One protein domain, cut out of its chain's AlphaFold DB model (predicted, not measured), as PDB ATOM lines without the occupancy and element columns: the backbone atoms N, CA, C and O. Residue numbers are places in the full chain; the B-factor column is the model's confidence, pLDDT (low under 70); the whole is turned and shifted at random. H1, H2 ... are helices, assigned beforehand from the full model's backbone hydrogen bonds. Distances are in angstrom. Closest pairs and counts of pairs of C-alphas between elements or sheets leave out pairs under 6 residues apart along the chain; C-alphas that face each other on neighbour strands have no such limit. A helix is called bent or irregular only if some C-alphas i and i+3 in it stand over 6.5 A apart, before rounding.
ATOM      1  N   ALA A 131     -17.812  49.702   4.987       91.44
ATOM      2  CA  ALA A 131     -17.426  49.977   6.376       91.44
ATOM      3  C   ALA A 131     -18.372  50.977   7.071       91.44
ATOM      4  O   ALA A 131     -18.708  50.807   8.241       91.44
ATOM      5  N   LYS A 132     -18.824  52.004   6.339       93.75
ATOM      6  CA  LYS A 132     -19.751  53.019   6.855       93.75
ATOM      7  C   LYS A 132     -21.156  52.453   7.052       93.75
ATOM      8  O   LYS A 132     -21.747  52.669   8.108       93.75
ATOM      9  N   GLY A 133     -21.644  51.662   6.095       95.06
ATOM     10  CA  GLY A 133     -22.942  51.001   6.221       95.06
ATOM     11  C   GLY A 133     -22.979  49.981   7.365       95.06
ATOM     12  O   GLY A 133     -23.952  49.927   8.114       95.06
ATOM     13  N   GLU A 134     -21.881  49.259   7.593       95.31
ATOM     14  CA  GLU A 134     -21.717  48.356   8.740       95.31
ATOM     15  C   GLU A 134     -21.719  49.100  10.083       95.31
ATOM     16  O   GLU A 134     -22.236  48.579  11.069       95.31
ATOM     17  N   LEU A 135     -21.194  50.332  10.150       95.88
ATOM     18  CA  LEU A 135     -21.310  51.168  11.354       95.88
ATOM     19  C   LEU A 135     -22.730  51.674  11.569       95.88
ATOM     20  O   LEU A 135     -23.200  51.660  12.704       95.88
ATOM     21  N   ALA A 136     -23.431  52.079  10.510       96.94
ATOM     22  CA  ALA A 136     -24.839  52.460  10.609       96.94
ATOM     23  C   ALA A 136     -25.695  51.285  11.120       96.94
ATOM     24  O   ALA A 136     -26.510  51.451  12.034       96.94
ATOM     25  N   TYR A 137     -25.444  50.080  10.601       97.88
ATOM     26  CA  TYR A 137     -26.050  48.840  11.075       97.88
ATOM     27  C   TYR A 137     -25.686  48.530  12.535       97.88
ATOM     28  O   TYR A 137     -26.583  48.303  13.350       97.88
ATOM     29  N   ALA A 138     -24.402  48.585  12.901       97.56
ATOM     30  CA  ALA A 138     -23.951  48.364  14.274       97.56
ATOM     31  C   ALA A 138     -24.630  49.337  15.245       97.56
ATOM     32  O   ALA A 138     -25.150  48.924  16.281       97.56
ATOM     33  N   ARG A 139     -24.700  50.618  14.876       98.00
ATOM     34  CA  ARG A 139     -25.373  51.653  15.660       98.00
ATOM     35  C   ARG A 139     -26.832  51.299  15.925       98.00
ATOM     36  O   ARG A 139     -27.288  51.398  17.061       98.00
ATOM     37  N   TYR A 140     -27.553  50.848  14.899       98.19
ATOM     38  CA  TYR A 140     -28.933  50.388  15.052       98.19
ATOM     39  C   TYR A 140     -29.028  49.180  15.994       98.19
ATOM     40  O   TYR A 140     -29.818  49.200  16.933       98.19
ATOM     41  N   VAL A 141     -28.201  48.150  15.791       98.25
ATOM     42  CA  VAL A 141     -28.221  46.928  16.611       98.25
ATOM     43  C   VAL A 141     -27.993  47.244  18.084       98.25
ATOM     44  O   VAL A 141     -28.759  46.786  18.930       98.25
ATOM     45  N   TYR A 142     -26.979  48.042  18.411       98.06
ATOM     46  CA  TYR A 142     -26.666  48.359  19.806       98.06
ATOM     47  C   TYR A 142     -27.694  49.279  20.466       98.06
ATOM     48  O   TYR A 142     -27.849  49.218  21.687       98.06
ATOM     49  N   LYS A 143     -28.415  50.080  19.674       97.75
ATOM     50  CA  LYS A 143     -29.489  50.957  20.148       97.75
ATOM     51  C   LYS A 143     -30.818  50.228  20.360       97.75
ATOM     52  O   LYS A 143     -31.479  50.479  21.359       97.75
ATOM     53  N   GLU A 144     -31.210  49.361  19.429       97.31
ATOM     54  CA  GLU A 144     -32.592  48.862  19.324       97.31
ATOM     55  C   GLU A 144     -32.760  47.386  19.726       97.31
ATOM     56  O   GLU A 144     -33.877  46.947  19.992       97.31
ATOM     57  N   SER A 145     -31.683  46.589  19.774       96.56
ATOM     58  CA  SER A 145     -31.754  45.184  20.220       96.56
ATOM     59  C   SER A 145     -31.513  45.036  21.723       96.56
ATOM     60  O   SER A 145     -30.833  45.861  22.338       96.56
ATOM     61  N   ASN A 146     -31.992  43.934  22.308       95.56
ATOM     62  CA  ASN A 146     -31.680  43.570  23.691       95.56
ATOM     63  C   ASN A 146     -30.145  43.495  23.904       95.56
ATOM     64  O   ASN A 146     -29.467  42.861  23.089       95.56
ATOM     65  N   PRO A 147     -29.593  44.111  24.972       96.00
ATOM     66  CA  PRO A 147     -28.188  43.996  25.368       96.00
ATOM     67  C   PRO A 147     -27.601  42.586  25.338       96.00
ATOM     68  O   PRO A 147     -26.469  42.408  24.893       96.00
ATOM     69  N   GLU A 148     -28.406  41.597  25.714       95.69
ATOM     70  CA  GLU A 148     -28.013  40.192  25.816       95.69
ATOM     71  C   GLU A 148     -28.243  39.395  24.519       95.69
ATOM     72  O   GLU A 148     -27.973  38.193  24.475       95.69
ATOM     73  N   ASP A 149     -28.738  40.021  23.439       97.12
ATOM     74  CA  ASP A 149     -28.951  39.337  22.156       97.12
ATOM     75  C   ASP A 149     -27.628  39.125  21.407       97.12
ATOM     76  O   ASP A 149     -27.290  39.779  20.412       97.12
ATOM     77  N   ALA A 150     -26.864  38.148  21.890       96.62
ATOM     78  CA  ALA A 150     -25.600  37.741  21.302       96.62
ATOM     79  C   ALA A 150     -25.752  37.229  19.858       96.62
ATOM     80  O   ALA A 150     -24.763  37.214  19.125       96.62
ATOM     81  N   THR A 151     -26.957  36.833  19.425       97.31
ATOM     82  CA  THR A 151     -27.193  36.311  18.068       97.31
ATOM     83  C   THR A 151     -26.914  37.381  17.022       97.31
ATOM     84  O   THR A 151     -26.221  37.101  16.048       97.31
ATOM     85  N   ILE A 152     -27.401  38.605  17.243       97.56
ATOM     86  CA  ILE A 152     -27.182  39.728  16.323       97.56
ATOM     87  C   ILE A 152     -25.954  40.571  16.698       97.56
ATOM     88  O   ILE A 152     -25.266  41.069  15.808       97.56
ATOM     89  N   ARG A 153     -25.615  40.684  17.994       97.94
ATOM     90  CA  ARG A 153     -24.493  41.520  18.465       97.94
ATOM     91  C   ARG A 153     -23.119  40.894  18.232       97.94
ATOM     92  O   ARG A 153     -22.202  41.573  17.774       97.94
ATOM     93  N   LYS A 154     -22.959  39.588  18.476       96.81
ATOM     94  CA  LYS A 154     -21.651  38.920  18.337       96.81
ATOM     95  C   LYS A 154     -21.102  38.973  16.903       96.81
ATOM     96  O   LYS A 154     -19.911  39.255  16.765       96.81
ATOM     97  N   PRO A 155     -21.895  38.743  15.834       95.94
ATOM     98  CA  PRO A 155     -21.409  38.907  14.465       95.94
ATOM     99  C   PRO A 155     -20.950  40.336  14.148       95.94
ATOM    100  O   PRO A 155     -19.915  40.496  13.506       95.94
ATOM    101  N   VAL A 156     -21.661  41.356  14.648       95.88
ATOM    102  CA  VAL A 156     -21.273  42.769  14.491       95.88
ATOM    103  C   VAL A 156     -19.914  43.027  15.136       95.88
ATOM    104  O   VAL A 156     -18.992  43.511  14.478       95.88
ATOM    105  N   ALA A 157     -19.751  42.648  16.405       96.38
ATOM    106  CA  ALA A 157     -18.482  42.819  17.102       96.38
ATOM    107  C   ALA A 157     -17.347  42.020  16.433       96.38
ATOM    108  O   ALA A 157     -16.236  42.525  16.283       96.38
ATOM    109  N   ALA A 158     -17.618  40.799  15.961       95.06
ATOM    110  CA  ALA A 158     -16.631  39.958  15.282       95.06
ATOM    111  C   ALA A 158     -16.167  40.539  13.937       95.06
ATOM    112  O   ALA A 158     -14.977  40.458  13.608       95.06
ATOM    113  N   PHE A 159     -17.077  41.148  13.174       92.88
ATOM    114  CA  PHE A 159     -16.745  41.843  11.932       92.88
ATOM    115  C   PHE A 159     -15.702  42.939  12.180       92.88
ATOM    116  O   PHE A 159     -14.668  42.983  11.508       92.88
ATOM    117  N   TRP A 160     -15.914  43.756  13.215       93.62
ATOM    118  CA  TRP A 160     -14.989  44.825  13.587       93.62
ATOM    119  C   TRP A 160     -13.720  44.308  14.263       93.62
ATOM    120  O   TRP A 160     -12.634  44.761  13.923       93.62
ATOM    121  N   ALA A 161     -13.796  43.307  15.137       92.88
ATOM    122  CA  ALA A 161     -12.615  42.730  15.780       92.88
ATOM    123  C   ALA A 161     -11.599  42.197  14.754       92.88
ATOM    124  O   ALA A 161     -10.397  42.412  14.895       92.88
ATOM    125  N   THR A 162     -12.080  41.558  13.683       88.56
ATOM    126  CA  THR A 162     -11.216  40.943  12.659       88.56
ATOM    127  C   THR A 162     -10.661  41.927  11.628       88.56
ATOM    128  O   THR A 162      -9.633  41.640  11.017       88.56
ATOM    129  N   ARG A 163     -11.314  43.078  11.421       85.06
ATOM    130  CA  ARG A 163     -10.983  44.021  10.334       85.06
ATOM    131  C   ARG A 163     -10.730  45.454  10.802       85.06
ATOM    132  O   ARG A 163     -10.468  46.317   9.967       85.06
ATOM    133  N   SER A 164     -10.773  45.711  12.111       77.69
ATOM    134  CA  SER A 164     -10.648  47.050  12.714       77.69
ATOM    135  C   SER A 164      -9.412  47.802  12.242       77.69
ATOM    136  O   SER A 164      -9.489  49.004  12.019       77.69
ATOM    137  N   TYR A 165      -8.283  47.111  12.049       78.06
ATOM    138  CA  TYR A 165      -7.067  47.738  11.538       78.06
ATOM    139  C   TYR A 165      -7.276  48.363  10.156       78.06
ATOM    140  O   TYR A 165      -6.861  49.494   9.944       78.06
ATOM    141  N   SER A 166      -7.937  47.667   9.234       79.00
ATOM    142  CA  SER A 166      -8.161  48.161   7.874       79.00
ATOM    143  C   SER A 166      -9.335  49.137   7.819       79.00
ATOM    144  O   SER A 166      -9.166  50.260   7.362       79.00
ATOM    145  N   LEU A 167     -10.494  48.751   8.362       80.25
ATOM    146  CA  LEU A 167     -11.748  49.494   8.184       80.25
ATOM    147  C   LEU A 167     -11.780  50.840   8.908       80.25
ATOM    148  O   LEU A 167     -12.481  51.747   8.468       80.25
ATOM    149  N   ARG A 168     -11.026  50.995  10.007       73.94
ATOM    150  CA  ARG A 168     -11.015  52.263  10.746       73.94
ATOM    151  C   ARG A 168     -10.436  53.416   9.934       73.94
ATOM    152  O   ARG A 168     -10.798  54.540  10.213       73.94
ATOM    153  N   HIS A 169      -9.557  53.164   8.961       81.88
ATOM    154  CA  HIS A 169      -8.980  54.248   8.160       81.88
ATOM    155  C   HIS A 169     -10.028  54.865   7.221       81.88
ATOM    156  O   HIS A 169     -10.006  56.068   6.986       81.88
ATOM    157  N   ASP A 170     -10.988  54.060   6.757       81.69
ATOM    158  CA  ASP A 170     -12.031  54.489   5.817       81.69
ATOM    159  C   ASP A 170     -13.253  55.123   6.513       81.69
ATOM    160  O   ASP A 170     -14.059  55.803   5.872       81.69
ATOM    161  N   ALA A 171     -13.412  54.889   7.821       87.31
ATOM    162  CA  ALA A 171     -14.575  55.307   8.610       87.31
ATOM    163  C   ALA A 171     -14.204  55.748  10.041       87.31
ATOM    164  O   ALA A 171     -14.940  55.486  10.992       87.31
ATOM    165  N   GLU A 172     -13.031  56.368  10.226       89.62
ATOM    166  CA  GLU A 172     -12.520  56.749  11.555       89.62
ATOM    167  C   GLU A 172     -13.490  57.652  12.336       89.62
ATOM    168  O   GLU A 172     -13.742  57.364  13.512       89.62
ATOM    169  N   PRO A 173     -14.076  58.708  11.727       92.44
ATOM    170  CA  PRO A 173     -15.023  59.570  12.427       92.44
ATOM    171  C   PRO A 173     -16.253  58.801  12.918       92.44
ATOM    172  O   PRO A 173     -16.643  58.939  14.079       92.44
ATOM    173  N   GLU A 174     -16.835  57.960  12.061       93.31
ATOM    174  CA  GLU A 174     -18.015  57.158  12.372       93.31
ATOM    175  C   GLU A 174     -17.699  56.087  13.427       93.31
ATOM    176  O   GLU A 174     -18.477  55.884  14.361       93.31
ATOM    177  N   PHE A 175     -16.531  55.442  13.341       93.38
ATOM    178  CA  PHE A 175     -16.091  54.440  14.313       93.38
ATOM    179  C   PHE A 175     -15.865  55.064  15.694       93.38
ATOM    180  O   PHE A 175     -16.303  54.515  16.710       93.38
ATOM    181  N   LYS A 176     -15.219  56.236  15.745       93.94
ATOM    182  CA  LYS A 176     -15.030  56.990  16.988       93.94
ATOM    183  C   LYS A 176     -16.374  57.385  17.597       93.94
ATOM    184  O   LYS A 176     -16.560  57.197  18.797       93.94
ATOM    185  N   ALA A 177     -17.302  57.902  16.790       95.38
ATOM    186  CA  ALA A 177     -18.645  58.245  17.253       95.38
ATOM    187  C   ALA A 177     -19.372  57.019  17.829       95.38
ATOM    188  O   ALA A 177     -19.889  57.093  18.939       95.38
ATOM    189  N   MET A 178     -19.312  55.873  17.140       95.44
ATOM    190  CA  MET A 178     -19.904  54.613  17.600       95.44
ATOM    191  C   MET A 178     -19.353  54.173  18.963       95.44
ATOM    192  O   MET A 178     -20.122  53.808  19.849       95.44
ATOM    193  N   CYS A 179     -18.033  54.244  19.161       95.44
ATOM    194  CA  CYS A 179     -17.403  53.868  20.430       95.44
ATOM    195  C   CYS A 179     -17.814  54.778  21.598       95.44
ATOM    196  O   CYS A 179     -17.934  54.316  22.731       95.44
ATOM    197  N   LEU A 180     -18.008  56.073  21.332       96.94
ATOM    198  CA  LEU A 180     -18.396  57.047  22.353       96.94
ATOM    199  C   LEU A 180     -19.891  56.977  22.685       96.94
ATOM    200  O   LEU A 180     -20.262  57.156  23.841       96.94
ATOM    201  N   GLU A 181     -20.735  56.719  21.687       97.31
ATOM    202  CA  GLU A 181     -22.186  56.619  21.869       97.31
ATOM    203  C   GLU A 181     -22.596  55.270  22.484       97.31
ATOM    204  O   GLU A 181     -23.477  55.229  23.341       97.31
ATOM    205  N   PHE A 182     -21.925  54.174  22.109       97.75
ATOM    206  CA  PHE A 182     -22.242  52.818  22.566       97.75
ATOM    207  C   PHE A 182     -21.004  52.107  23.143       97.75
ATOM    208  O   PHE A 182     -20.428  51.243  22.484       97.75
ATOM    209  N   PRO A 183     -20.605  52.378  24.400       97.31
ATOM    210  CA  PRO A 183     -19.408  51.774  24.998       97.31
ATOM    211  C   PRO A 183     -19.404  50.236  25.019       97.31
ATOM    212  O   PRO A 183     -18.341  49.621  24.918       97.31
ATOM    213  N   GLN A 184     -20.583  49.600  25.093       97.12
ATOM    214  CA  GLN A 184     -20.707  48.138  25.015       97.12
ATOM    215  C   GLN A 184     -20.165  47.586  23.690       97.12
ATOM    216  O   GLN A 184     -19.534  46.536  23.684       97.12
ATOM    217  N   PHE A 185     -20.339  48.304  22.575       97.50
ATOM    218  CA  PHE A 185     -19.768  47.898  21.289       97.50
ATOM    219  C   PHE A 185     -18.242  47.822  21.361       97.50
ATOM    220  O   PHE A 185     -17.648  46.830  20.941       97.50
ATOM    221  N   SER A 186     -17.596  48.836  21.941       95.75
ATOM    222  CA  SER A 186     -16.142  48.838  22.117       95.75
ATOM    223  C   SER A 186     -15.673  47.705  23.023       95.75
ATOM    224  O   SER A 186     -14.653  47.083  22.728       95.75
ATOM    225  N   TYR A 187     -16.418  47.423  24.096       97.06
ATOM    226  CA  TYR A 187     -16.135  46.306  24.992       97.06
ATOM    227  C   TYR A 187     -16.209  44.962  24.257       97.06
ATOM    228  O   TYR A 187     -15.239  44.206  24.285       97.06
ATOM    229  N   ASP A 188     -17.294  44.702  23.524       97.19
ATOM    230  CA  ASP A 188     -17.491  43.451  22.786       97.19
ATOM    231  C   ASP A 188     -16.404  43.246  21.717       97.19
ATOM    232  O   ASP A 188     -15.863  42.147  21.557       97.19
ATOM    233  N   VAL A 189     -16.044  44.314  20.993       95.75
ATOM    234  CA  VAL A 189     -14.961  44.285  19.999       95.75
ATOM    235  C   VAL A 189     -13.617  44.000  20.670       95.75
ATOM    236  O   VAL A 189     -12.876  43.133  20.202       95.75
ATOM    237  N   LEU A 190     -13.291  44.699  21.762       94.94
ATOM    238  CA  LEU A 190     -12.032  44.516  22.484       94.94
ATOM    239  C   LEU A 190     -11.915  43.100  23.052       94.94
ATOM    240  O   LEU A 190     -10.871  42.473  22.886       94.94
ATOM    241  N   GLN A 191     -12.979  42.579  23.664       95.81
ATOM    242  CA  GLN A 191     -13.003  41.226  24.208       95.81
ATOM    243  C   GLN A 191     -12.695  40.192  23.118       95.81
ATOM    244  O   GLN A 191     -11.809  39.359  23.291       95.81
ATOM    245  N   LEU A 192     -13.323  40.302  21.942       95.75
ATOM    246  CA  LEU A 192     -13.037  39.403  20.819       95.75
ATOM    247  C   LEU A 192     -11.604  39.536  20.287       95.75
ATOM    248  O   LEU A 192     -11.021  38.538  19.861       95.75
ATOM    249  N   VAL A 193     -11.023  40.739  20.293       93.38
ATOM    250  CA  VAL A 193      -9.615  40.945  19.912       93.38
ATOM    251  C   VAL A 193      -8.677  40.277  20.920       93.38
ATOM    252  O   VAL A 193      -7.727  39.609  20.507       93.38
ATOM    253  N   LEU A 194      -8.936  40.427  22.220       94.12
ATOM    254  CA  LEU A 194      -8.141  39.805  23.282       94.12
ATOM    255  C   LEU A 194      -8.231  38.276  23.217       94.12
ATOM    256  O   LEU A 194      -7.193  37.619  23.146       94.12
ATOM    257  N   ASP A 195      -9.437  37.718  23.079       93.25
ATOM    258  CA  ASP A 195      -9.659  36.275  22.911       93.25
ATOM    259  C   ASP A 195      -8.877  35.707  21.710       93.25
ATOM    260  O   ASP A 195      -8.333  34.600  21.746       93.25
ATOM    261  N   GLN A 196      -8.821  36.455  20.602       91.69
ATOM    262  CA  GLN A 196      -8.055  36.063  19.417       91.69
ATOM    263  C   GLN A 196      -6.542  36.109  19.661       91.69
ATOM    264  O   GLN A 196      -5.816  35.275  19.116       91.69
ATOM    265  N   GLN A 197      -6.051  37.064  20.454       89.12
ATOM    266  CA  GLN A 197      -4.634  37.146  20.816       89.12
ATOM    267  C   GLN A 197      -4.223  36.019  21.766       89.12
ATOM    268  O   GLN A 197      -3.172  35.413  21.552       89.12
ATOM    269  N   GLU A 198      -5.046  35.700  22.763       91.06
ATOM    270  CA  GLU A 198      -4.799  34.584  23.682       91.06
ATOM    271  C   GLU A 198      -4.722  33.256  22.932       91.06
ATOM    272  O   GLU A 198      -3.758  32.510  23.094       91.06
ATOM    273  N   LYS A 199      -5.665  32.999  22.017       89.69
ATOM    274  CA  LYS A 199      -5.639  31.800  21.163       89.69
ATOM    275  C   LYS A 199      -4.397  31.719  20.281       89.69
ATOM    276  O   LYS A 199      -3.854  30.635  20.102       89.69
ATOM    277  N   LYS A 200      -3.932  32.847  19.735       85.19
ATOM    278  CA  LYS A 200      -2.695  32.890  18.937       85.19
ATOM    279  C   LYS A 200      -1.454  32.586  19.775       85.19
ATOM    280  O   LYS A 200      -0.545  31.950  19.266       85.19
ATOM    281  N   ARG A 201      -1.419  33.025  21.038       80.81
ATOM    282  CA  ARG A 201      -0.301  32.767  21.957       80.81
ATOM    283  C   ARG A 201      -0.314  31.336  22.500       80.81
ATOM    284  O   ARG A 201       0.726  30.702  22.526       80.81
ATOM    285  N   GLY A 202      -1.483  30.812  22.869       65.38
ATOM    286  CA  GLY A 202      -1.632  29.441  23.375       65.38
ATOM    287  C   GLY A 202      -1.590  28.350  22.297       65.38
ATOM    288  O   GLY A 202      -1.450  27.177  22.623       65.38
TER     289      GLY A 202
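What this domain is: This is residues 131 to 202 of the 228 residues of the protein "BTB domain-containing protein" of Alternaria gaisen (UniProt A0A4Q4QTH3). H1 and the kinked H2 form a helical hairpin, H3 lies side by side with H1, and H4 crosses H2 and sticks out with residues 197 to 202. The 72 printed residues hold four named helices, H1 to H4, and no named strand: all helix. The whole is compact, radius of gyration of the C-alphas 11.9 A, spans 36 by 29 by 17 A.

How they stand to each other: H1, residues 131 to 144, touches H2, residues 150 to 170, closest at C-alphas 131 and 167, 6.0 A. H2 is irregular, C-alphas 162 and 165 being 8.0 A apart. H3, residues 172 to 181, touches H1, the same way at 8 degrees, a shallow tilt. H4, residues 183 to 202, touches H2 about perpendicular, 82 degrees, C-alphas 157 and 189 closest at 4.8 A. Every O i to N i+4 pair is within hydrogen-bond range in H1, H3 and H4; 11 of 17 in H2.

Where its parts are: C-alpha 131 is at (-17.426, 49.977, 6.376), C-alpha 202 at (-1.632, 29.441, 23.375). H2 spans 26.5 A, H4 28.6 A.

The domain as a whole: The printed part has no cut; its links are tight. Residue 202 is under pLDDT 70.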